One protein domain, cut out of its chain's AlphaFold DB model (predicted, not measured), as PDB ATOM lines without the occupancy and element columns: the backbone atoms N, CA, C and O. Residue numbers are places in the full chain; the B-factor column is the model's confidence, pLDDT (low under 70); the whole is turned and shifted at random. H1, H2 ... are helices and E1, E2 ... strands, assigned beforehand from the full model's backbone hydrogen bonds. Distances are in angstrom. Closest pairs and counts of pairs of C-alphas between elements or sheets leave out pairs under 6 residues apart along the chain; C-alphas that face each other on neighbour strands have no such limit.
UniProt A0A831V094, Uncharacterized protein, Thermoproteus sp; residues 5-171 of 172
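AT A GLANCE: This is residues 5 to 171 of the 172 residues of an uncharacterized protein of Thermoproteus sp (UniProt A0A831V094). Look first for a six-stranded sheet, strongly twisted and curled like part of a barrel, with helices round it: H2 and H3 side by side at one end of the domain, H1 at the opposite end by E2 and E6, and H8 by E3 and E2. The helical hairpin of H6 and H7 packs on E6 through H7, and H4 and H5 make a corner after E5. The printed part has 167 residues, with eight named helices and six named strands in the order E1 E2 H1 E3 H2 E4 H3 E5 H4 H5 E6 H6 H7 H8; the class is mixed, helices and strands. The mixed sheet runs E1 E3 E4 E5 E6 E2. The whole is compact, radius of gyration of the C-alphas 15.1 A, and rounded, spanning 41 by 35 by 25 A.

HOW THE PARTS SIT: Begin at edge strand E1, residues 5 to 7, antiparallel to E3, residues 50 to 56; N 6 and O 51 are 2.8 A apart, within hydrogen-bond range. Parallel pairs follow, within the same range: E3 with E4, residues 73 to 76, N 54 to O 73 2.9 A; E4 with E5, residues 96 to 100, N 74 to O 96 2.8 A; E5 with E6, residues 123 to 129, N 124 to O 97 2.9 A; E6 with edge strand E2, residues 11 to 14, N 127 to O 11 3.4 A. H1, residues 17 to 25, is on the sheet, its Ala 19 C-alpha 7.4 A from that of Val 129. H2, residues 59 to 66, is on it at a height of 8.5 A, and touches H3, residues 84 to 92, the same way at a shallow tilt of 12 degrees, closest C-alphas Val 66 and Ala 90, 5.8 A. H4, residues 101 to 105, touches H5, residues 108 to 115, only at the corner, and only just, with 3 pairs of C-alphas within 8 A, the closest Leu 104 and Phe 111, 5.1 A. H6, residues 138 to 149, forms a hairpin with H7, residues 152 to 159, closest C-alphas Glu 142 and Lys 155, 5.3 A. H8, residues 161 to 170, is on the sheet at a height of 9.3 A. Three strand-helix-strand units, parallel neighbour strands with helices between, have right-handed crossovers: E3, H2, E4; E4, H3, E5; E5, H4 H5, E6. Every O i to N i+4 pair is within hydrogen-bond range in H3, H4, H5, H6 and H8, but 3 of 5 in H1 and 1 of 4 in H2 and H7, whose O i to N i+3 counts are 3 of 5 and 4 of 5.

IN THESE COORDINATES: Find C-alpha 5, where E1 begins, at (-15.091, 54.622, -40.938). E3 is 18.6 A long, E6 19.1 A and H6 16.4 A. H8 ends at C-alpha 170, (-23.225, 53.548, -54.734).

THE WHOLE: The C-alphas farthest apart, Gly 36 and Gly 150, are 41.5 A apart. The printed part has no cut; the link H1 to E3 is long, 24 residues. Mean pLDDT of the printed part is 76.0, under 70 in residues 5 to 51, 128 to 135 and 159 to 171.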
ATOM      1  N   VAL A   5     -15.200  54.291 -39.530       52.09
ATOM      2  CA  VAL A   5     -15.091  54.622 -40.938       52.09
ATOM      3  C   VAL A   5     -13.823  53.946 -41.473       52.09
ATOM      4  O   VAL A   5     -12.717  54.236 -41.010       52.09
ATOM      5  N   ARG A   6     -13.979  52.976 -42.373       51.91
ATOM      6  CA  ARG A   6     -12.900  52.236 -43.042       51.91
ATOM      7  C   ARG A   6     -12.905  52.641 -44.508       51.91
ATOM      8  O   ARG A   6     -13.949  52.570 -45.130       51.91
ATOM      9  N   ARG A   7     -11.779  53.098 -45.059       41.75
ATOM     10  CA  ARG A   7     -11.748  53.569 -46.448       41.75
ATOM     11  C   ARG A   7     -11.483  52.455 -47.452       41.75
ATOM     12  O   ARG A   7     -10.454  51.796 -47.327       41.75
ATOM     13  N   GLY A   8     -12.367  52.296 -48.443       37.72
ATOM     14  CA  GLY A   8     -12.386  51.153 -49.370       37.72
ATOM     15  C   GLY A   8     -12.936  49.890 -48.687       37.72
ATOM     16  O   GLY A   8     -13.273  49.967 -47.517       37.72
ATOM     17  N   TYR A   9     -13.006  48.725 -49.330       39.41
ATOM     18  CA  TYR A   9     -13.123  47.384 -48.724       39.41
ATOM     19  C   TYR A   9     -12.639  46.317 -49.741       39.41
ATOM     20  O   TYR A   9     -12.530  46.577 -50.932       39.41
ATOM     21  N   VAL A  10     -12.345  45.121 -49.228       44.62
ATOM     22  CA  VAL A  10     -12.025  43.818 -49.847       44.62
ATOM     23  C   VAL A  10     -10.554  43.366 -49.845       44.62
ATOM     24  O   VAL A  10      -9.626  44.090 -50.191       44.62
ATOM     25  N   GLU A  11     -10.442  42.110 -49.386       50.81
ATOM     26  CA  GLU A  11      -9.347  41.159 -49.160       50.81
ATOM     27  C   GLU A  11      -8.268  41.526 -48.132       50.81
ATOM     28  O   GLU A  11      -8.018  40.736 -47.212       50.81
ATOM     29  N   TRP A  12      -7.668  42.713 -48.201       52.34
ATOM     30  CA  TRP A  12      -6.492  43.019 -47.376       52.34
ATOM     31  C   TRP A  12      -6.529  44.443 -46.811       52.34
ATOM     32  O   TRP A  12      -6.712  45.406 -47.547       52.34
ATOM     33  N   ASP A  13      -6.362  44.577 -45.487       52.44
ATOM     34  CA  ASP A  13      -6.164  45.865 -44.791       52.44
ATOM     35  C   ASP A  13      -4.676  46.218 -44.816       52.44
ATOM     36  O   ASP A  13      -3.878  45.567 -44.129       52.44
ATOM     37  N   LEU A  14      -4.308  47.218 -45.625       56.53
ATOM     38  CA  LEU A  14      -2.950  47.744 -45.685       56.53
ATOM     39  C   LEU A  14      -2.698  48.659 -44.487       56.53
ATOM     40  O   LEU A  14      -3.170  49.796 -44.410       56.53
ATOM     41  N   ALA A  15      -1.894  48.153 -43.554       56.72
ATOM     42  CA  ALA A  15      -1.360  48.954 -42.460       56.72
ATOM     43  C   ALA A  15      -0.278  49.951 -42.924       56.72
ATOM     44  O   ALA A  15      -0.071  50.954 -42.245       56.72
ATOM     45  N   ASP A  16       0.392  49.670 -44.050       63.97
ATOM     46  CA  ASP A  16       1.485  50.454 -44.638       63.97
ATOM     47  C   ASP A  16       1.519  50.269 -46.170       63.97
ATOM     48  O   ASP A  16       1.123  49.219 -46.682       63.97
ATOM     49  N   ALA A  17       2.010  51.277 -46.894       66.69
ATOM     50  CA  ALA A  17       2.134  51.303 -48.350       66.69
ATOM     51  C   ALA A  17       3.129  50.258 -48.875       66.69
ATOM     52  O   ALA A  17       2.948  49.727 -49.965       66.69
ATOM     53  N   ALA A  18       4.137  49.890 -48.077       67.94
ATOM     54  CA  ALA A  18       5.139  48.890 -48.455       67.94
ATOM     55  C   ALA A  18       4.554  47.491 -48.738       67.94
ATOM     56  O   ALA A  18       5.210  46.663 -49.368       67.94
ATOM     57  N   ALA A  19       3.331  47.207 -48.281       64.31
ATOM     58  CA  ALA A  19       2.660  45.942 -48.562       64.31
ATOM     59  C   ALA A  19       1.930  45.914 -49.919       64.31
ATOM     60  O   ALA A  19       1.450  44.859 -50.323       64.31
ATOM     61  N   GLU A  20       1.883  47.027 -50.653       66.19
ATOM     62  CA  GLU A  20       1.210  47.124 -51.950       66.19
ATOM     63  C   GLU A  20       1.853  46.259 -53.044       66.19
ATOM     64  O   GLU A  20       1.146  45.517 -53.728       66.19
ATOM     65  N   ASP A  21       3.180  46.308 -53.192       61.50
ATOM     66  CA  ASP A  21       3.893  45.483 -54.180       61.50
ATOM     67  C   ASP A  21       3.667  43.986 -53.914       61.50
ATOM     68  O   ASP A  21       3.486  43.199 -54.840       61.50
ATOM     69  N   LEU A  22       3.571  43.610 -52.637       61.91
ATOM     70  CA  LEU A  22       3.344  42.233 -52.205       61.91
ATOM     71  C   LEU A  22       1.934  41.747 -52.547       61.91
ATOM     72  O   LEU A  22       1.760  40.602 -52.958       61.91
ATOM     73  N   LEU A  23       0.927  42.608 -52.390       63.00
ATOM     74  CA  LEU A  23      -0.442  42.310 -52.810       63.00
ATOM     75  C   LEU A  23      -0.524  42.131 -54.330       63.00
ATOM     76  O   LEU A  23      -1.182  41.213 -54.815       63.00
ATOM     77  N   TRP A  24       0.199  42.950 -55.090       56.12
ATOM     78  CA  TRP A  24       0.241  42.806 -56.541       56.12
ATOM     79  C   TRP A  24       0.890  41.486 -56.984       56.12
ATOM     80  O   TRP A  24       0.370  40.810 -57.873       56.12
ATOM     81  N   GLU A  25       1.989  41.084 -56.340       47.03
ATOM     82  CA  GLU A  25       2.697  39.826 -56.628       47.03
ATOM     83  C   GLU A  25       1.841  38.575 -56.390       47.03
ATOM     84  O   GLU A  25       1.998  37.583 -57.101       47.03
ATOM     85  N   VAL A  26       0.903  38.617 -55.441       47.41
ATOM     86  CA  VAL A  26      -0.015  37.498 -55.157       47.41
ATOM     87  C   VAL A  26      -1.342  37.576 -55.925       47.41
ATOM     88  O   VAL A  26      -2.244  36.774 -55.681       47.41
ATOM     89  N   GLY A  27      -1.487  38.543 -56.837       46.19
ATOM     90  CA  GLY A  27      -2.676  38.698 -57.677       46.19
ATOM     91  C   GLY A  27      -3.869  39.376 -56.999       46.19
ATOM     92  O   GLY A  27      -4.977  39.322 -57.537       46.19
ATOM     93  N   VAL A  28      -3.662  40.034 -55.856       55.88
ATOM     94  CA  VAL A  28      -4.697  40.819 -55.174       55.88
ATOM     95  C   VAL A  28      -4.924  42.110 -55.948       55.88
ATOM     96  O   VAL A  28      -4.012  42.912 -56.153       55.88
ATOM     97  N   ARG A  29      -6.167  42.318 -56.386       50.16
ATOM     98  CA  ARG A  29      -6.529  43.438 -57.271       50.16
ATOM     99  C   ARG A  29      -7.096  44.650 -56.537       50.16
ATOM    100  O   ARG A  29      -7.227  45.711 -57.144       50.16
ATOM    101  N   VAL A  30      -7.438  44.506 -55.254       52.03
ATOM    102  CA  VAL A  30      -8.069  45.544 -54.423       52.03
ATOM    103  C   VAL A  30      -7.622  45.387 -52.973       52.03
ATOM    104  O   VAL A  30      -7.503  44.266 -52.493       52.03
ATOM    105  N   ALA A  31      -7.378  46.503 -52.279       53.72
ATOM    106  CA  ALA A  31      -7.096  46.507 -50.848       53.72
ATOM    107  C   ALA A  31      -7.516  47.818 -50.172       53.72
ATOM    108  O   ALA A  31      -7.507  48.891 -50.780       53.72
ATOM    109  N   LEU A  32      -7.859  47.705 -48.891       56.78
ATOM    110  CA  LEU A  32      -8.195  48.782 -47.961       56.78
ATOM    111  C   LEU A  32      -6.965  49.606 -47.595       56.78
ATOM    112  O   LEU A  32      -5.964  49.035 -47.169       56.78
ATOM    113  N   VAL A  33      -7.064  50.935 -47.654       56.78
ATOM    114  CA  VAL A  33      -5.947  51.835 -47.332       56.78
ATOM    115  C   VAL A  33      -6.309  52.722 -46.143       56.78
ATOM    116  O   VAL A  33      -7.322  53.424 -46.149       56.78
ATOM    117  N   ARG A  34      -5.484  52.701 -45.090       54.19
ATOM    118  CA  ARG A  34      -5.705  53.537 -43.900       54.19
ATOM    119  C   ARG A  34      -5.479  55.023 -44.198       54.19
ATOM    120  O   ARG A  34      -4.657  55.356 -45.052       54.19
ATOM    121  N   PRO A  35      -6.145  55.942 -43.469       52.47
ATOM    122  CA  PRO A  35      -5.878  57.370 -43.601       52.47
ATOM    123  C   PRO A  35      -4.380  57.676 -43.455       52.47
ATOM    124  O   PRO A  35      -3.762  57.276 -42.471       52.47
ATOM    125  N   GLY A  36      -3.810  58.379 -44.436       55.41
ATOM    126  CA  GLY A  36      -2.387  58.736 -44.464       55.41
ATOM    127  C   GLY A  36      -1.462  57.710 -45.127       55.41
ATOM    128  O   GLY A  36      -0.283  58.005 -45.293       55.41
ATOM    129  N   VAL A  37      -1.971  56.547 -45.544       58.47
ATOM    130  CA  VAL A  37      -1.214  55.586 -46.355       58.47
ATOM    131  C   VAL A  37      -1.409  55.943 -47.831       58.47
ATOM    132  O   VAL A  37      -2.533  55.974 -48.326       58.47
ATOM    133  N   ALA A  38      -0.321  56.267 -48.529       59.09
ATOM    134  CA  ALA A  38      -0.335  56.592 -49.953       59.09
ATOM    135  C   ALA A  38       0.115  55.371 -50.762       59.09
ATOM    136  O   ALA A  38       1.213  54.875 -50.550       59.09
ATOM    137  N   THR A  39      -0.740  54.898 -51.668       60.00
ATOM    138  CA  THR A  39      -0.492  53.729 -52.524       60.00
ATOM    139  C   THR A  39      -0.442  54.164 -53.991       60.00
ATOM    140  O   THR A  39      -1.130  55.116 -54.374       60.00
ATOM    141  N   GLU A  40       0.388  53.537 -54.824       63.03
ATOM    142  CA  GLU A  40       0.630  53.934 -56.222       63.03
ATOM    143  C   GLU A  40      -0.072  53.026 -57.248       63.03
ATOM    144  O   GLU A  40      -0.541  53.526 -58.272       63.03
ATOM    145  N   ARG A  41      -0.247  51.734 -56.955       58.34
ATOM    146  CA  ARG A  41      -0.786  50.686 -57.847       58.34
ATOM    147  C   ARG A  41      -2.271  50.360 -57.641       58.34
ATOM    148  O   ARG A  41      -2.937  49.963 -58.593       58.34
ATOM    149  N   ILE A  42      -2.820  50.528 -56.439       60.34
ATOM    150  CA  ILE A  42      -4.233  50.240 -56.126       60.34
ATOM    151  C   ILE A  42      -5.130  51.337 -56.696       60.34
ATOM    152  O   ILE A  42      -4.816  52.520 -56.573       60.34
ATOM    153  N   ALA A  43      -6.267  50.968 -57.291       52.69
ATOM    154  CA  ALA A  43      -7.146  51.898 -57.996       52.69
ATOM    155  C   ALA A  43      -7.546  53.132 -57.140       52.69
ATOM    156  O   ALA A  43      -7.999  52.971 -56.004       52.69
ATOM    157  N   PRO A  44      -7.457  54.368 -57.683       52.09
ATOM    158  CA  PRO A  44      -7.816  55.606 -56.978       52.09
ATOM    159  C   PRO A  44      -9.232  55.632 -56.395       52.09
ATOM    160  O   PRO A  44      -9.455  56.271 -55.371       52.09
ATOM    161  N   VAL A  45     -10.168  54.896 -57.005       50.25
ATOM    162  CA  VAL A  45     -11.554  54.742 -56.530       50.25
ATOM    163  C   VAL A  45     -11.635  54.171 -55.104       50.25
ATOM    164  O   VAL A  45     -12.572  54.465 -54.373       50.25
ATOM    165  N   VAL A  46     -10.616  53.423 -54.664       50.19
ATOM    166  CA  VAL A  46     -10.521  52.826 -53.320       50.19
ATOM    167  C   VAL A  46      -9.878  53.790 -52.306       50.19
ATOM    168  O   VAL A  46     -10.052  53.640 -51.101       50.19
ATOM    169  N   ARG A  47      -9.159  54.824 -52.774       48.69
ATOM    170  CA  ARG A  47      -8.302  55.704 -51.950       48.69
ATOM    171  C   ARG A  47      -9.066  56.787 -51.164       48.69
ATOM    172  O   ARG A  47      -8.463  57.458 -50.327       48.69
ATOM    173  N   GLY A  48     -10.363  56.989 -51.417       44.62
ATOM    174  CA  GLY A  48     -11.081  58.195 -50.971       44.62
ATOM    175  C   GLY A  48     -12.415  58.012 -50.248       44.62
ATOM    176  O   GLY A  48     -13.011  59.026 -49.899       44.62
ATOM    177  N   LEU A  49     -12.907  56.787 -50.032       51.91
ATOM    178  CA  LEU A  49     -14.327  56.573 -49.704       51.91
ATOM    179  C   LEU A  49     -14.529  55.849 -48.383       51.91
ATOM    180  O   LEU A  49     -13.995  54.768 -48.186       51.91
ATOM    181  N   ASP A  50     -15.309  56.475 -47.508       60.34
ATOM    182  CA  ASP A  50     -15.584  56.104 -46.124       60.34
ATOM    183  C   ASP A  50     -16.676  55.015 -46.047       60.34
ATOM    184  O   ASP A  50     -17.850  55.296 -46.249       60.34
ATOM    185  N   ILE A  51     -16.305  53.767 -45.746       68.88
ATOM    186  CA  ILE A  51     -17.224  52.642 -45.502       68.88
ATOM    187  C   ILE A  51     -17.450  52.480 -44.006       68.88
ATOM    188  O   ILE A  51     -16.513  52.311 -43.220       68.88
ATOM    189  N   ASN A  52     -18.707  52.482 -43.587       78.81
ATOM    190  CA  ASN A  52     -19.027  52.365 -42.172       78.81
ATOM    191  C   ASN A  52     -19.013  50.904 -41.719       78.81
ATOM    192  O   ASN A  52     -19.939  50.134 -41.980       78.81
ATOM    193  N   ALA A  53     -17.967  50.524 -40.993       84.25
ATOM    194  CA  ALA A  53     -17.835  49.201 -40.404       84.25
ATOM    195  C   ALA A  53     -17.962  49.255 -38.880       84.25
ATOM    196  O   ALA A  53     -17.564  50.221 -38.218       84.25
ATOM    197  N   VAL A  54     -18.463  48.176 -38.289       87.62
ATOM    198  CA  VAL A  54     -18.517  48.028 -36.835       87.62
ATOM    199  C   VAL A  54     -18.039  46.652 -36.407       87.62
ATOM    200  O   VAL A  54     -18.410  45.630 -36.975       87.62
ATOM    201  N   GLU A  55     -17.217  46.637 -35.362       89.56
ATOM    202  CA  GLU A  55     -16.802  45.410 -34.694       89.56
ATOM    203  C   GLU A  55     -17.925  44.964 -33.759       89.56
ATOM    204  O   GLU A  55     -18.254  45.643 -32.786       89.56
ATOM    205  N   VAL A  56     -18.564  43.843 -34.076       92.38
ATOM    206  CA  VAL A  56     -19.631  43.264 -33.268       92.38
ATOM    207  C   VAL A  56     -18.981  42.507 -32.107       92.38
ATOM    208  O   VAL A  56     -18.216  41.570 -32.335       92.38
ATOM    209  N   PRO A  57     -19.275  42.870 -30.847       87.94
ATOM    210  CA  PRO A  57     -18.508  42.381 -29.704       87.94
ATOM    211  C   PRO A  57     -18.769  40.903 -29.393       87.94
ATOM    212  O   PRO A  57     -17.918  40.247 -28.806       87.94
ATOM    213  N   ASN A  58     -19.957  40.401 -29.732       91.12
ATOM    214  CA  ASN A  58     -20.362  39.006 -29.578       91.12
ATOM    215  C   ASN A  58     -21.654  38.748 -30.362       91.12
ATOM    216  O   ASN A  58     -22.373  39.683 -30.741       91.12
ATOM    217  N   LYS A  59     -21.993  37.472 -30.539       91.94
ATOM    218  CA  LYS A  59     -23.182  37.027 -31.279       91.94
ATOM    219  C   LYS A  59     -24.483  37.643 -30.762       91.94
ATOM    220  O   LYS A  59     -25.359  37.976 -31.559       91.94
ATOM    221  N   SER A  60     -24.617  37.827 -29.446       92.69
ATOM    222  CA  SER A  60     -25.845  38.360 -28.832       92.69
ATOM    223  C   SER A  60     -26.121  39.823 -29.198       92.69
ATOM    224  O   SER A  60     -27.267  40.268 -29.176       92.69
ATOM    225  N   LYS A  61     -25.077  40.579 -29.559       93.88
ATOM    226  CA  LYS A  61     -25.188  41.989 -29.946       93.88
ATOM    227  C   LYS A  61     -25.315  42.203 -31.448       93.88
ATOM    228  O   LYS A  61     -25.565  43.332 -31.848       93.88
ATOM    229  N   PHE A  62     -25.211  41.159 -32.269       95.06
ATOM    230  CA  PHE A  62     -25.286  41.271 -33.728       95.06
ATOM    231  C   PHE A  62     -26.543  42.017 -34.201       95.06
ATOM    232  O   PHE A  62     -26.445  42.978 -34.962       95.06
ATOM    233  N   ASN A  63     -27.710  41.658 -33.655       93.31
ATOM    234  CA  ASN A  63     -28.984  42.266 -34.046       93.31
ATOM    235  C   ASN A  63     -29.059  43.765 -33.717       93.31
ATOM    236  O   ASN A  63     -29.784  44.497 -34.372       93.31
ATOM    237  N   VAL A  64     -28.292  44.252 -32.736       93.31
ATOM    238  CA  VAL A  64     -28.243  45.688 -32.424       93.31
ATOM    239  C   VAL A  64     -27.597  46.474 -33.567       93.31
ATOM    240  O   VAL A  64     -27.985  47.607 -33.824       93.31
ATOM    241  N   TYR A  65     -26.621  45.881 -34.255       94.00
ATOM    242  CA  TYR A  65     -25.862  46.544 -35.314       94.00
ATOM    243  C   TYR A  65     -26.431  46.279 -36.710       94.00
ATOM    244  O   TYR A  65     -26.354  47.151 -37.566       94.00
ATOM    245  N   VAL A  66     -27.051  45.118 -36.944       95.25
ATOM    246  CA  VAL A  66     -27.609  44.767 -38.263       95.25
ATOM    247  C   VAL A  66     -28.767  45.679 -38.698       95.25
ATOM    248  O   VAL A  66     -29.010  45.849 -39.887       95.25
ATOM    249  N   TYR A  67     -29.459  46.314 -37.753       94.69
ATOM    250  CA  TYR A  67     -30.534  47.268 -38.054       94.69
ATOM    251  C   TYR A  67     -30.075  48.725 -38.085       94.69
ATOM    252  O   TYR A  67     -30.885  49.612 -38.327       94.69
ATOM    253  N   ARG A  68     -28.790  48.995 -37.848       93.06
ATOM    254  CA  ARG A  68     -28.255  50.347 -37.985       93.06
ATOM    255  C   ARG A  68     -28.118  50.708 -39.457       93.06
ATOM    256  O   ARG A  68     -27.496  49.968 -40.216       93.06
ATOM    257  N   GLU A  69     -28.706  51.829 -39.850       88.38
ATOM    258  CA  GLU A  69     -28.641  52.337 -41.227       88.38
ATOM    259  C   GLU A  69     -27.251  52.884 -41.564       88.38
ATOM    260  O   GLU A  69     -26.786  52.751 -42.687       88.38
ATOM    261  N   ASP A  70     -26.545  53.412 -40.565       86.88
ATOM    262  CA  ASP A  70     -25.196  53.957 -40.694       86.88
ATOM    263  C   ASP A  70     -24.093  52.887 -40.683       86.88
ATOM    264  O   ASP A  70     -22.927  53.221 -40.515       86.88
ATOM    265  N   VAL A  71     -24.431  51.602 -40.834       87.88
ATOM    266  CA  VAL A  71     -23.478  50.482 -40.839       87.88
ATOM    267  C   VAL A  71     -23.639  49.674 -42.120       87.88
ATOM    268  O   VAL A  71     -24.730  49.208 -42.432       87.88
ATOM    269  N   GLN A  72     -22.532  49.429 -42.812       84.56
ATOM    270  CA  GLN A  72     -22.472  48.609 -44.025       84.56
ATOM    271  C   GLN A  72     -21.798  47.254 -43.764       84.56
ATOM    272  O   GLN A  72     -22.222  46.232 -44.304       84.56
ATOM    273  N   ILE A  73     -20.777  47.223 -42.898       88.19
ATOM    274  CA  ILE A  73     -19.990  46.015 -42.609       88.19
ATOM    275  C   ILE A  73     -20.058  45.658 -41.122       88.19
ATOM    276  O   ILE A  73     -19.793  46.485 -40.245       88.19
ATOM    277  N   LEU A  74     -20.368  44.394 -40.843       92.06
ATOM    278  CA  LEU A  74     -20.412  43.794 -39.513       92.06
ATOM    279  C   LEU A  74     -19.206  42.868 -39.335       92.06
ATOM    280  O   LEU A  74     -19.241  41.702 -39.727       92.06
ATOM    281  N   SER A  75     -18.140  43.377 -38.722       91.00
ATOM    282  CA  SER A  75     -16.951  42.587 -38.393       91.00
ATOM    283  C   SER A  75     -17.229  41.727 -37.169       91.00
ATOM    284  O   SER A  75     -17.439  42.258 -36.076       91.00
ATOM    285  N   VAL A  76     -17.219  40.407 -37.317       92.38
ATOM    286  CA  VAL A  76     -17.550  39.477 -36.227       92.38
ATOM    287  C   VAL A  76     -16.330  38.678 -35.770       92.38
ATOM    288  O   VAL A  76     -15.408  38.377 -36.531       92.38
ATOM    289  N   GLY A  77     -16.306  38.336 -34.483       89.44
ATOM    290  CA  GLY A  77     -15.267  37.477 -33.923       89.44
ATOM    291  C   GLY A  77     -15.401  36.034 -34.417       89.44
ATOM    292  O   GLY A  77     -16.461  35.432 -34.289       89.44
ATOM    293  N   HIS A  78     -14.301  35.442 -34.890       88.44
ATOM    294  CA  HIS A  78     -14.270  34.083 -35.455       88.44
ATOM    295  C   HIS A  78     -14.736  32.970 -34.494       88.44
ATOM    296  O   HIS A  78     -15.129  31.905 -34.948       88.44
ATOM    297  N   ARG A  79     -14.704  33.170 -33.172       92.12
ATOM    298  CA  ARG A  79     -15.037  32.107 -32.199       92.12
ATOM    299  C   ARG A  79     -16.538  31.893 -32.006       92.12
ATOM    300  O   ARG A  79     -16.961  30.794 -31.653       92.12
ATOM    301  N   GLU A  80     -17.343  32.929 -32.221       92.62
ATOM    302  CA  GLU A  80     -18.782  32.904 -31.960       92.62
ATOM    303  C   GLU A  80     -19.571  32.853 -33.269       92.62
ATOM    304  O   GLU A  80     -19.986  33.877 -33.805       92.62
ATOM    305  N   VAL A  81     -19.795  31.635 -33.765       95.38
ATOM    306  CA  VAL A  81     -20.524  31.396 -35.018       95.38
ATOM    307  C   VAL A  81     -21.954  31.939 -34.925       95.38
ATOM    308  O   VAL A  81     -22.724  31.579 -34.020       95.38
ATOM    309  N   LEU A  82     -22.310  32.809 -35.871       96.75
ATOM    310  CA  LEU A  82     -23.660  33.359 -36.009       96.75
ATOM    311  C   LEU A  82     -24.682  32.257 -36.320       96.75
ATOM    312  O   LEU A  82     -24.337  31.136 -36.675       96.75
ATOM    313  N   THR A  83     -25.969  32.547 -36.156       96.88
ATOM    314  CA  THR A  83     -27.000  31.682 -36.749       96.88
ATOM    315  C   THR A  83     -27.198  32.025 -38.222       96.88
ATOM    316  O   THR A  83     -26.974  33.164 -38.638       96.88
ATOM    317  N   ARG A  84     -27.710  31.067 -39.001       96.19
ATOM    318  CA  ARG A  84     -28.123  31.305 -40.391       96.19
ATOM    319  C   ARG A  84     -29.126  32.463 -40.500       96.19
ATOM    320  O   ARG A  84     -29.014  33.292 -41.392       96.19
ATOM    321  N   ASP A  85     -30.050  32.590 -39.545       96.88
ATOM    322  CA  ASP A  85     -31.005  33.708 -39.509       96.88
ATOM    323  C   ASP A  85     -30.332  35.071 -39.313       96.88
ATOM    324  O   ASP A  85     -30.784  36.069 -39.879       96.88
ATOM    325  N   GLN A  86     -29.244  35.135 -38.538       96.88
ATOM    326  CA  GLN A  86     -28.482  36.370 -38.356       96.88
ATOM    327  C   GLN A  86     -27.790  36.778 -39.658       96.88
ATOM    328  O   GLN A  86     -27.912  37.931 -40.070       96.88
ATOM    329  N   VAL A  87     -27.143  35.836 -40.347       96.88
ATOM    330  CA  VAL A  87     -26.495  36.104 -41.643       96.88
ATOM    331  C   VAL A  87     -27.526  36.507 -42.701       96.88
ATOM    332  O   VAL A  87     -27.359  37.531 -43.361       96.88
ATOM    333  N   LYS A  88     -28.653  35.791 -42.791       96.38
ATOM    334  CA  LYS A  88     -29.750  36.141 -43.708       96.38
ATOM    335  C   LYS A  88     -30.355  37.505 -43.407       96.38
ATOM    336  O   LYS A  88     -30.755  38.215 -44.325       96.38
ATOM    337  N   THR A  89     -30.440  37.888 -42.134       96.69
ATOM    338  CA  THR A  89     -30.867  39.240 -41.745       96.69
ATOM    339  C   THR A  89     -29.881  40.296 -42.240       96.69
ATOM    340  O   THR A  89     -30.316  41.328 -42.748       96.69
ATOM    341  N   ALA A  90     -28.573  40.046 -42.146       95.62
ATOM    342  CA  ALA A  90     -27.571  40.956 -42.699       95.62
ATOM    343  C   ALA A  90     -27.738  41.115 -44.214       95.62
ATOM    344  O   ALA A  90     -27.872  42.241 -44.682       95.62
ATOM    345  N   LEU A  91     -27.888  40.011 -44.949       93.75
ATOM    346  CA  LEU A  91     -28.125  40.042 -46.395       93.75
ATOM    347  C   LEU A  91     -29.382  40.857 -46.748       93.75
ATOM    348  O   LEU A  91     -29.329  41.774 -47.561       93.75
ATOM    349  N   LYS A  92     -30.507  40.594 -46.070       94.69
ATOM    350  CA  LYS A  92     -31.776  41.323 -46.273       94.69
ATOM    351  C   LYS A  92     -31.689  42.817 -45.972       94.69
ATOM    352  O   LYS A  92     -32.478  43.587 -46.505       94.69
ATOM    353  N   THR A  93     -30.786  43.213 -45.082       93.06
ATOM    354  CA  THR A  93     -30.581  44.613 -44.685       93.06
ATOM    355  C   THR A  93     -29.424  45.272 -45.437       93.06
ATOM    356  O   THR A  93     -28.990  46.352 -45.034       93.06
ATOM    357  N   GLY A  94     -28.928  44.632 -46.505       89.62
ATOM    358  CA  GLY A  94     -27.859  45.155 -47.357       89.62
ATOM    359  C   GLY A  94     -26.502  45.237 -46.658       89.62
ATOM    360  O   GLY A  94     -25.704  46.112 -46.972       89.62
ATOM    361  N   LYS A  95     -26.259  44.378 -45.661       90.38
ATOM    362  CA  LYS A  95     -25.033  44.381 -44.859       90.38
ATOM    363  C   LYS A  95     -24.180  43.169 -45.142       90.38
ATOM    364  O   LYS A  95     -24.677  42.044 -45.264       90.38
ATOM    365  N   TYR A  96     -22.880  43.406 -45.100       89.50
ATOM    366  CA  TYR A  96     -21.889  42.359 -45.225       89.50
ATOM    367  C   TYR A  96     -21.387  41.883 -43.864       89.50
ATOM    368  O   TYR A  96     -21.246  42.664 -42.918       89.50
ATOM    369  N   VAL A  97     -21.086  40.590 -43.773       91.56
ATOM    370  CA  VAL A  97     -20.472  39.949 -42.609       91.56
ATOM    371  C   VAL A  97     -18.987  39.764 -42.891       91.56
ATOM    372  O   VAL A  97     -18.609  38.992 -43.768       91.56
ATOM    373  N   GLU A  98     -18.135  40.465 -42.142       88.75
ATOM    374  CA  GLU A  98     -16.680  40.331 -42.259       88.75
ATOM    375  C   GLU A  98     -16.141  39.337 -41.226       88.75
ATOM    376  O   GLU A  98     -16.382  39.463 -40.020       88.75
ATOM    377  N   LEU A  99     -15.325  38.396 -41.703       87.94
ATOM    378  CA  LEU A  99     -14.572  37.451 -40.888       87.94
ATOM    379  C   LEU A  99     -13.076  37.591 -41.115       87.94
ATOM    380  O   LEU A  99     -12.599  37.759 -42.239       87.94
ATOM    381  N   ARG A 100     -12.313  37.460 -40.027       84.19
ATOM    382  CA  ARG A 100     -10.862  37.320 -40.132       84.19
ATOM    383  C   ARG A 100     -10.534  35.903 -40.563       84.19
ATOM    384  O   ARG A 100     -10.858  34.962 -39.842       84.19
ATOM    385  N   LEU A 101      -9.870  35.770 -41.702       82.44
ATOM    386  CA  LEU A 101      -9.644  34.480 -42.336       82.44
ATOM    387  C   LEU A 101      -8.507  33.695 -41.680       82.44
ATOM    388  O   LEU A 101      -8.653  32.504 -41.435       82.44
ATOM    389  N   LYS A 102      -7.397  34.355 -41.327       83.06
ATOM    390  CA  LYS A 102      -6.221  33.684 -40.741       83.06
ATOM    391  C   LYS A 102      -6.550  32.751 -39.552       83.06
ATOM    392  O   LYS A 102      -6.145  31.596 -39.616       83.06
ATOM    393  N   PRO A 103      -7.331  33.165 -38.530       85.12
ATOM    394  CA  PRO A 103      -7.727  32.267 -37.439       85.12
ATOM    395  C   PRO A 103      -8.600  31.081 -37.873       85.12
ATOM    396  O   PRO A 103      -8.604  30.060 -37.201       85.12
ATOM    397  N   LEU A 104      -9.367  31.220 -38.960       87.94
ATOM    398  CA  LEU A 104     -10.224  30.154 -39.487       87.94
ATOM    399  C   LEU A 104      -9.412  29.124 -40.283       87.94
ATOM    400  O   LEU A 104      -9.700  27.937 -40.217       87.94
ATOM    401  N   LEU A 105      -8.354  29.551 -40.975       86.31
ATOM    402  CA  LEU A 105      -7.435  28.635 -41.661       86.31
ATOM    403  C   LEU A 105      -6.625  27.766 -40.685       86.31
ATOM    404  O   LEU A 105      -6.181  26.683 -41.053       86.31
ATOM    405  N   GLU A 106      -6.431  28.231 -39.448       89.62
ATOM    406  CA  GLU A 106      -5.771  27.477 -38.373       89.62
ATOM    407  C   GLU A 106      -6.711  26.448 -37.701       89.62
ATOM    408  O   GLU A 106      -6.230  25.529 -37.039       89.62
ATOM    409  N   ASP A 107      -8.032  26.564 -37.894       93.19
ATOM    410  CA  ASP A 107      -9.059  25.662 -37.353       93.19
ATOM    411  C   ASP A 107     -10.147  25.385 -38.409       93.19
ATOM    412  O   ASP A 107     -11.203  26.026 -38.448       93.19
ATOM    413  N   LEU A 108      -9.895  24.390 -39.266       91.69
ATOM    414  CA  LEU A 108     -10.814  24.016 -40.348       91.69
ATOM    415  C   LEU A 108     -12.185  23.546 -39.840       91.69
ATOM    416  O   LEU A 108     -13.185  23.733 -40.528       91.69
ATOM    417  N   GLY A 109     -12.267  22.974 -38.635       94.25
ATOM    418  CA  GLY A 109     -13.546  22.557 -38.053       94.25
ATOM    419  C   GLY A 109     -14.424  23.756 -37.698       94.25
ATOM    420  O   GLY A 109     -15.629  23.765 -37.966       94.25
ATOM    421  N   LEU A 110     -13.820  24.802 -37.131       95.06
ATOM    422  CA  LEU A 110     -14.494  26.079 -36.916       95.06
ATOM    423  C   LEU A 110     -14.839  26.766 -38.240       95.06
ATOM    424  O   LEU A 110     -15.907  27.372 -38.339       95.06
ATOM    425  N   PHE A 111     -13.969  26.664 -39.245       94.06
ATOM    426  CA  PHE A 111     -14.226  27.252 -40.554       94.06
ATOM    427  C   PHE A 111     -15.445  26.624 -41.233       94.06
ATOM    428  O   PHE A 111     -16.347  27.351 -41.637       94.06
ATOM    429  N   LEU A 112     -15.541  25.292 -41.259       95.25
ATOM    430  CA  LEU A 112     -16.699  24.581 -41.811       95.25
ATOM    431  C   LEU A 112     -18.009  25.009 -41.137       95.25
ATOM    432  O   LEU A 112     -18.969  25.353 -41.817       95.25
ATOM    433  N   ARG A 113     -18.019  25.127 -39.803       95.94
ATOM    434  CA  ARG A 113     -19.191  25.634 -39.065       95.94
ATOM    435  C   ARG A 113     -19.602  27.053 -39.461       95.94
ATOM    436  O   ARG A 113     -20.772  27.401 -39.331       95.94
ATOM    437  N   TRP A 114     -18.650  27.900 -39.844       96.25
ATOM    438  CA  TRP A 114     -18.953  29.224 -40.383       96.25
ATOM    439  C   TRP A 114     -19.527  29.124 -41.792       96.25
ATOM    440  O   TRP A 114     -20.551  29.743 -42.063       96.25
ATOM    441  N   LEU A 115     -18.916  28.322 -42.662       94.94
ATOM    442  CA  LEU A 115     -19.389  28.118 -44.033       94.94
ATOM    443  C   LEU A 115     -20.816  27.542 -44.072       94.94
ATOM    444  O   LEU A 115     -21.587  27.914 -44.948       94.94
ATOM    445  N   ASP A 116     -21.223  26.757 -43.069       95.50
ATOM    446  CA  ASP A 116     -22.598  26.245 -42.927       95.50
ATOM    447  C   ASP A 116     -23.676  27.335 -42.743       95.50
ATOM    448  O   ASP A 116     -24.876  27.086 -42.959       95.50
ATOM    449  N   VAL A 117     -23.291  28.521 -42.256       96.50
ATOM    450  CA  VAL A 117     -24.227  29.605 -41.897       96.50
ATOM    451  C   VAL A 117     -24.059  30.867 -42.725       96.50
ATOM    452  O   VAL A 117     -24.983  31.681 -42.746       96.50
ATOM    453  N   LEU A 118     -22.892  31.057 -43.330       95.12
ATOM    454  CA  LEU A 118     -22.575  32.212 -44.154       95.12
ATOM    455  C   LEU A 118     -23.268  32.127 -45.518       95.12
ATOM    456  O   LEU A 118     -23.584  31.042 -45.994       95.12
ATOM    457  N   GLU A 119     -23.472  33.283 -46.142       93.62
ATOM    458  CA  GLU A 119     -23.991  33.390 -47.506       93.62
ATOM    459  C   GLU A 119     -22.884  34.047 -48.359       93.62
ATOM    460  O   GLU A 119     -22.379  35.112 -47.970       93.62
ATOM    461  N   PRO A 120     -22.437  33.437 -49.468       89.50
ATOM    462  CA  PRO A 120     -21.346  33.963 -50.292       89.50
ATOM    463  C   PRO A 120     -21.569  35.411 -50.750       89.50
ATOM    464  O   PRO A 120     -20.629  36.196 -50.819       89.50
ATOM    465  N   GLU A 121     -22.815  35.794 -51.014       86.75
ATOM    466  CA  GLU A 121     -23.193  37.096 -51.568       86.75
ATOM    467  C   GLU A 121     -22.930  38.263 -50.613       86.75
ATOM    468  O   GLU A 121     -22.732  39.390 -51.065       86.75
ATOM    469  N   ASN A 122     -22.926  38.016 -49.301       89.25
ATOM    470  CA  ASN A 122     -22.657  39.048 -48.299       89.25
ATOM    471  C   ASN A 122     -21.524  38.691 -47.334       89.25
ATOM    472  O   ASN A 122     -21.377  39.338 -46.292       89.25
ATOM    473  N   THR A 123     -20.719  37.682 -47.657       88.81
ATOM    474  CA  THR A 123     -19.564  37.301 -46.847       88.81
ATOM    475  C   THR A 123     -18.320  38.002 -47.339       88.81
ATOM    476  O   THR A 123     -18.015  38.022 -48.527       88.81
ATOM    477  N   LEU A 124     -17.557  38.532 -46.391       83.88
ATOM    478  CA  LEU A 124     -16.280  39.147 -46.668       83.88
ATOM    479  C   LEU A 124     -15.193  38.504 -45.814       83.88
ATOM    480  O   LEU A 124     -15.258  38.495 -44.583       83.88
ATOM    481  N   PHE A 125     -14.148  38.010 -46.464       81.50
ATOM    482  CA  PHE A 125     -12.948  37.563 -45.775       81.50
ATOM    483  C   PHE A 125     -11.937  38.703 -45.704       81.50
ATOM    484  O   PHE A 125     -11.734  39.444 -46.664       81.50
ATOM    485  N   SER A 126     -11.317  38.853 -44.540       75.44
ATOM    486  CA  SER A 126     -10.303  39.870 -44.281       75.44
ATOM    487  C   SER A 126      -9.095  39.250 -43.598       75.44
ATOM    488  O   SER A 126      -9.221  38.366 -42.745       75.44
ATOM    489  N   THR A 127      -7.904  39.743 -43.915       70.06
ATOM    490  CA  THR A 127      -6.709  39.456 -43.121       70.06
ATOM    491  C   THR A 127      -5.880  40.734 -42.981       70.06
ATOM    492  O   THR A 127      -5.529  41.356 -43.982       70.06
ATOM    493  N   PRO A 128      -5.558  41.173 -41.750       66.44
ATOM    494  CA  PRO A 128      -4.652  42.300 -41.556       66.44
ATOM    495  C   PRO A 128      -3.239  41.921 -42.019       66.44
ATOM    496  O   PRO A 128      -2.607  41.066 -41.393       66.44
ATOM    497  N   VAL A 129      -2.734  42.550 -43.086       62.78
ATOM    498  CA  VAL A 129      -1.380  42.278 -43.596       62.78
ATOM    499  C   VAL A 129      -0.371  42.999 -42.723       62.78
ATOM    500  O   VAL A 129      -0.386  44.225 -42.620       62.78
ATOM    501  N   ARG A 130       0.526  42.244 -42.091       64.06
ATOM    502  CA  ARG A 130       1.699  42.801 -41.395       64.06
ATOM    503  C   ARG A 130       3.006  42.387 -42.057       64.06
ATOM    504  O   ARG A 130       4.047  42.972 -41.782       64.06
ATOM    505  N   SER A 131       2.954  41.359 -42.894       60.72
ATOM    506  CA  SER A 131       4.082  40.792 -43.616       60.72
ATOM    507  C   SER A 131       3.588  40.055 -44.869       60.72
ATOM    508  O   SER A 131       2.432  39.625 -44.893       60.72
ATOM    509  N   PRO A 132       4.453  39.808 -45.870       59.12
ATOM    510  CA  PRO A 132       4.079  39.036 -47.059       59.12
ATOM    511  C   PRO A 132       3.495  37.652 -46.742       59.12
ATOM    512  O   PRO A 132       2.656  37.140 -47.468       59.12
ATOM    513  N   ARG A 133       3.906  37.043 -45.623       67.12
ATOM    514  CA  ARG A 133       3.438  35.713 -45.196       67.12
ATOM    515  C   ARG A 133       1.986  35.695 -44.730       67.12
ATOM    516  O   ARG A 133       1.395  34.620 -44.636       67.12
ATOM    517  N   ASP A 134       1.448  36.858 -44.376       66.12
ATOM    518  CA  ASP A 134       0.040  36.981 -44.016       66.12
ATOM    519  C   ASP A 134      -0.845  36.910 -45.258       66.12
ATOM    520  O   ASP A 134      -2.006  36.534 -45.131       66.12
ATOM    521  N   VAL A 135      -0.277  37.206 -46.433       65.19
ATOM    522  CA  VAL A 135      -0.987  37.245 -47.702       65.19
ATOM    523  C   VAL A 135      -1.202  35.835 -48.252       65.19
ATOM    524  O   VAL A 135      -0.298  34.998 -48.271       65.19
ATOM    525  N   LYS A 136      -2.432  35.559 -48.681       70.38
ATOM    526  CA  LYS A 136      -2.853  34.317 -49.329       70.38
ATOM    527  C   LYS A 136      -3.368  34.644 -50.723       70.38
ATOM    528  O   LYS A 136      -4.023  35.664 -50.906       70.38
ATOM    529  N   SER A 137      -3.059  33.777 -51.680       70.25
ATOM    530  CA  SER A 137      -3.585  33.879 -53.041       70.25
ATOM    531  C   SER A 137      -5.116  33.788 -52.998       70.25
ATOM    532  O   SER A 137      -5.634  32.817 -52.439       70.25
ATOM    533  N   PRO A 138      -5.849  34.755 -53.579       71.00
ATOM    534  CA  PRO A 138      -7.306  34.687 -53.684       71.00
ATOM    535  C   PRO A 138      -7.785  33.415 -54.385       71.00
ATOM    536  O   PRO A 138      -8.745  32.800 -53.943       71.00
ATOM    537  N   ILE A 139      -7.051  32.962 -55.407       72.88
ATOM    538  CA  ILE A 139      -7.352  31.731 -56.152       72.88
ATOM    539  C   ILE A 139      -7.206  30.495 -55.253       72.88
ATOM    540  O   ILE A 139      -8.007  29.567 -55.336       72.88
ATOM    541  N   ASP A 140      -6.205  30.471 -54.368       79.81
ATOM    542  CA  ASP A 140      -6.025  29.348 -53.440       79.81
ATOM    543  C   ASP A 140      -7.154  29.309 -52.407       79.81
ATOM    544  O   ASP A 140      -7.641  28.237 -52.056       79.81
ATOM    545  N   LEU A 141      -7.586  30.481 -51.930       82.25
ATOM    546  CA  LEU A 141      -8.697  30.601 -50.989       82.25
ATOM    547  C   LEU A 141     -10.030  30.230 -51.632       82.25
ATOM    548  O   LEU A 141     -10.805  29.492 -51.034       82.25
ATOM    549  N   GLU A 142     -10.273  30.699 -52.851       83.25
ATOM    550  CA  GLU A 142     -11.419  30.325 -53.670       83.25
ATOM    551  C   GLU A 142     -11.502  28.804 -53.823       83.25
ATOM    552  O   GLU A 142     -12.509  28.195 -53.458       83.25
ATOM    553  N   ASN A 143     -10.428  28.183 -54.320       83.50
ATOM    554  CA  ASN A 143     -10.378  26.739 -54.529       83.50
ATOM    555  C   ASN A 143     -10.589  25.980 -53.218       83.50
ATOM    556  O   ASN A 143     -11.353  25.019 -53.195       83.50
ATOM    557  N   LEU A 144      -9.979  26.445 -52.123       89.06
ATOM    558  CA  LEU A 144     -10.179  25.871 -50.795       89.06
ATOM    559  C   LEU A 144     -11.648  25.936 -50.363       89.06
ATOM    560  O   LEU A 144     -12.175  24.943 -49.872       89.06
ATOM    561  N   LEU A 145     -12.327  27.075 -50.524       89.75
ATOM    562  CA  LEU A 145     -13.732  27.192 -50.126       89.75
ATOM    563  C   LEU A 145     -14.639  26.284 -50.955       89.75
ATOM    564  O   LEU A 145     -15.519  25.628 -50.396       89.75
ATOM    565  N   VAL A 146     -14.409  26.219 -52.266       91.19
ATOM    566  CA  VAL A 146     -15.155  25.323 -53.157       91.19
ATOM    567  C   VAL A 146     -14.904  23.865 -52.783       91.19
ATOM    568  O   VAL A 146     -15.845  23.079 -52.741       91.19
ATOM    569  N   GLU A 147     -13.667  23.494 -52.456       93.06
ATOM    570  CA  GLU A 147     -13.324  22.138 -52.017       93.06
ATOM    571  C   GLU A 147     -13.988  21.782 -50.680       93.06
ATOM    572  O   GLU A 147     -14.561  20.701 -50.545       93.06
ATOM    573  N   LEU A 148     -13.965  22.696 -49.704       91.44
ATOM    574  CA  LEU A 148     -14.543  22.476 -48.374       91.44
ATOM    575  C   LEU A 148     -16.073  22.366 -48.388       91.44
ATOM    576  O   LEU A 148     -16.640  21.655 -47.562       91.44
ATOM    577  N   THR A 149     -16.741  23.090 -49.286       92.00
ATOM    578  CA  THR A 149     -18.212  23.204 -49.309       92.00
ATOM    579  C   THR A 149     -18.870  22.396 -50.423       92.00
ATOM    580  O   THR A 149     -20.054  22.077 -50.328       92.00
ATOM    581  N   GLY A 150     -18.129  22.069 -51.483       92.50
ATOM    582  CA  GLY A 150     -18.678  21.525 -52.725       92.50
ATOM    583  C   GLY A 150     -19.507  22.531 -53.531       92.50
ATOM    584  O   GLY A 150     -20.181  22.123 -54.477       92.50
ATOM    585  N   ASP A 151     -19.485  23.820 -53.175       92.06
ATOM    586  CA  ASP A 151     -20.324  24.856 -53.776       92.06
ATOM    587  C   ASP A 151     -19.478  25.931 -54.478       92.06
ATOM    588  O   ASP A 151     -18.698  26.660 -53.866       92.06
ATOM    589  N   SER A 152     -19.657  26.048 -55.798       89.88
ATOM    590  CA  SER A 152     -18.967  27.034 -56.636       89.88
ATOM    591  C   SER A 152     -19.391  28.479 -56.370       89.88
ATOM    592  O   SER A 152     -18.702  29.395 -56.814       89.88
ATOM    593  N   SER A 153     -20.503  28.717 -55.669       89.19
ATOM    594  CA  SER A 153     -20.921  30.066 -55.270       89.19
ATOM    595  C   SER A 153     -19.876  30.759 -54.385       89.19
ATOM    596  O   SER A 153     -19.759  31.981 -54.406       89.19
ATOM    597  N   TRP A 154     -19.026  29.997 -53.689       88.50
ATOM    598  CA  TRP A 154     -17.943  30.519 -52.855       88.50
ATOM    599  C   TRP A 154     -16.794  31.186 -53.615       88.50
ATOM    600  O   TRP A 154     -15.893  31.749 -52.992       88.50
ATOM    601  N   LYS A 155     -16.852  31.194 -54.949       81.44
ATOM    602  CA  LYS A 155     -16.008  32.044 -55.795       81.44
ATOM    603  C   LYS A 155     -16.439  33.510 -55.764       81.44
ATOM    604  O   LYS A 155     -15.600  34.401 -55.873       81.44
ATOM    605  N   VAL A 156     -17.730  33.769 -55.541       81.81
ATOM    606  CA  VAL A 156     -18.343  35.106 -55.587       81.81
ATOM    607  C   VAL A 156     -17.647  36.134 -54.685       81.81
ATOM    608  O   VAL A 156     -17.355  37.216 -55.199       81.81
ATOM    609  N   PRO A 157     -17.317  35.850 -53.404       75.19
ATOM    610  CA  PRO A 157     -16.607  36.804 -52.547       75.19
ATOM    611  C   PRO A 157     -15.288  37.329 -53.133       75.19
ATOM    612  O   PRO A 157     -14.879  38.440 -52.799       75.19
ATOM    613  N   PHE A 158     -14.633  36.541 -53.991       74.06
ATOM    614  CA  PHE A 158     -13.341  36.862 -54.598       74.06
ATOM    615  C   PHE A 158     -13.512  37.439 -56.011       74.06
ATOM    616  O   PHE A 158     -12.969  38.499 -56.323       74.06
ATOM    617  N   GLU A 159     -14.336  36.810 -56.856       69.81
ATOM    618  CA  GLU A 159     -14.598  37.259 -58.232       69.81
ATOM    619  C   GLU A 159     -15.290  38.627 -58.272       69.81
ATOM    620  O   GLU A 159     -14.948  39.484 -59.091       69.81
ATOM    621  N   LYS A 160     -16.241  38.854 -57.359       65.75
ATOM    622  CA  LYS A 160     -17.032  40.087 -57.284       65.75
ATOM    623  C   LYS A 160     -16.487  41.104 -56.296       65.75
ATOM    624  O   LYS A 160     -17.159  42.099 -56.051       65.75
ATOM    625  N   GLY A 161     -15.280  40.932 -55.757       62.53
ATOM    626  CA  GLY A 161     -14.718  41.876 -54.782       62.53
ATOM    627  C   GLY A 161     -14.741  43.337 -55.264       62.53
ATOM    628  O   GLY A 161     -15.077  44.240 -54.505       62.53
ATOM    629  N   LEU A 162     -14.479  43.567 -56.558       54.78
ATOM    630  CA  LEU A 162     -14.580  44.883 -57.210       54.78
ATOM    631  C   LEU A 162     -16.028  45.380 -57.399       54.78
ATOM    632  O   LEU A 162     -16.276  46.580 -57.289       54.78
ATOM    633  N   GLU A 163     -16.974  44.486 -57.689       59.88
ATOM    634  CA  GLU A 163     -18.398  44.814 -57.872       59.88
ATOM    635  C   GLU A 163     -19.074  45.111 -56.533       59.88
ATOM    636  O   GLU A 163     -19.702  46.151 -56.392       59.88
ATOM    637  N   ILE A 164     -18.847  44.260 -55.527       64.81
ATOM    638  CA  ILE A 164     -19.231  44.466 -54.123       64.81
ATOM    639  C   ILE A 164     -18.726  45.824 -53.641       64.81
ATOM    640  O   ILE A 164     -19.425  46.560 -52.948       64.81
ATOM    641  N   MET A 165     -17.513  46.188 -54.055       60.78
ATOM    642  CA  MET A 165     -16.997  47.519 -53.820       60.78
ATOM    643  C   MET A 165     -17.826  48.588 -54.510       60.78
ATOM    644  O   MET A 165     -18.335  49.464 -53.826       60.78
ATOM    645  N   ALA A 166     -18.028  48.514 -55.822       58.34
ATOM    646  CA  ALA A 166     -18.865  49.476 -56.538       58.34
ATOM    647  C   ALA A 166     -20.287  49.611 -55.942       58.34
ATOM    648  O   ALA A 166     -20.798  50.727 -55.849       58.34
ATOM    649  N   GLU A 167     -20.896  48.517 -55.475       62.62
ATOM    650  CA  GLU A 167     -22.188  48.506 -54.775       62.62
ATOM    651  C   GLU A 167     -22.113  49.265 -53.446       62.62
ATOM    652  O   GLU A 167     -22.883  50.205 -53.232       62.62
ATOM    653  N   LEU A 168     -21.137  48.941 -52.590       63.47
ATOM    654  CA  LEU A 168     -20.881  49.659 -51.336       63.47
ATOM    655  C   LEU A 168     -20.612  51.156 -51.559       63.47
ATOM    656  O   LEU A 168     -20.964  51.965 -50.701       63.47
ATOM    657  N   LEU A 169     -20.023  51.523 -52.704       56.50
ATOM    658  CA  LEU A 169     -19.764  52.907 -53.106       56.50
ATOM    659  C   LEU A 169     -21.012  53.646 -53.619       56.50
ATOM    660  O   LEU A 169     -21.068  54.866 -53.514       56.50
ATOM    661  N   SER A 170     -22.001  52.942 -54.176       54.75
ATOM    662  CA  SER A 170     -23.225  53.548 -54.734       54.75
ATOM    663  C   SER A 170     -24.250  53.990 -53.680       54.75
ATOM    664  O   SER A 170     -25.197  54.708 -54.000       54.75
ATOM    665  N   HIS A 171     -24.056  53.566 -52.430       50.94
ATOM    666  CA  HIS A 171     -24.929  53.861 -51.291       50.94
ATOM    667  C   HIS A 171     -24.360  54.933 -50.339       50.94
ATOM    668  O   HIS A 171     -24.863  55.073 -49.223       50.94
TER     669      HIS A 171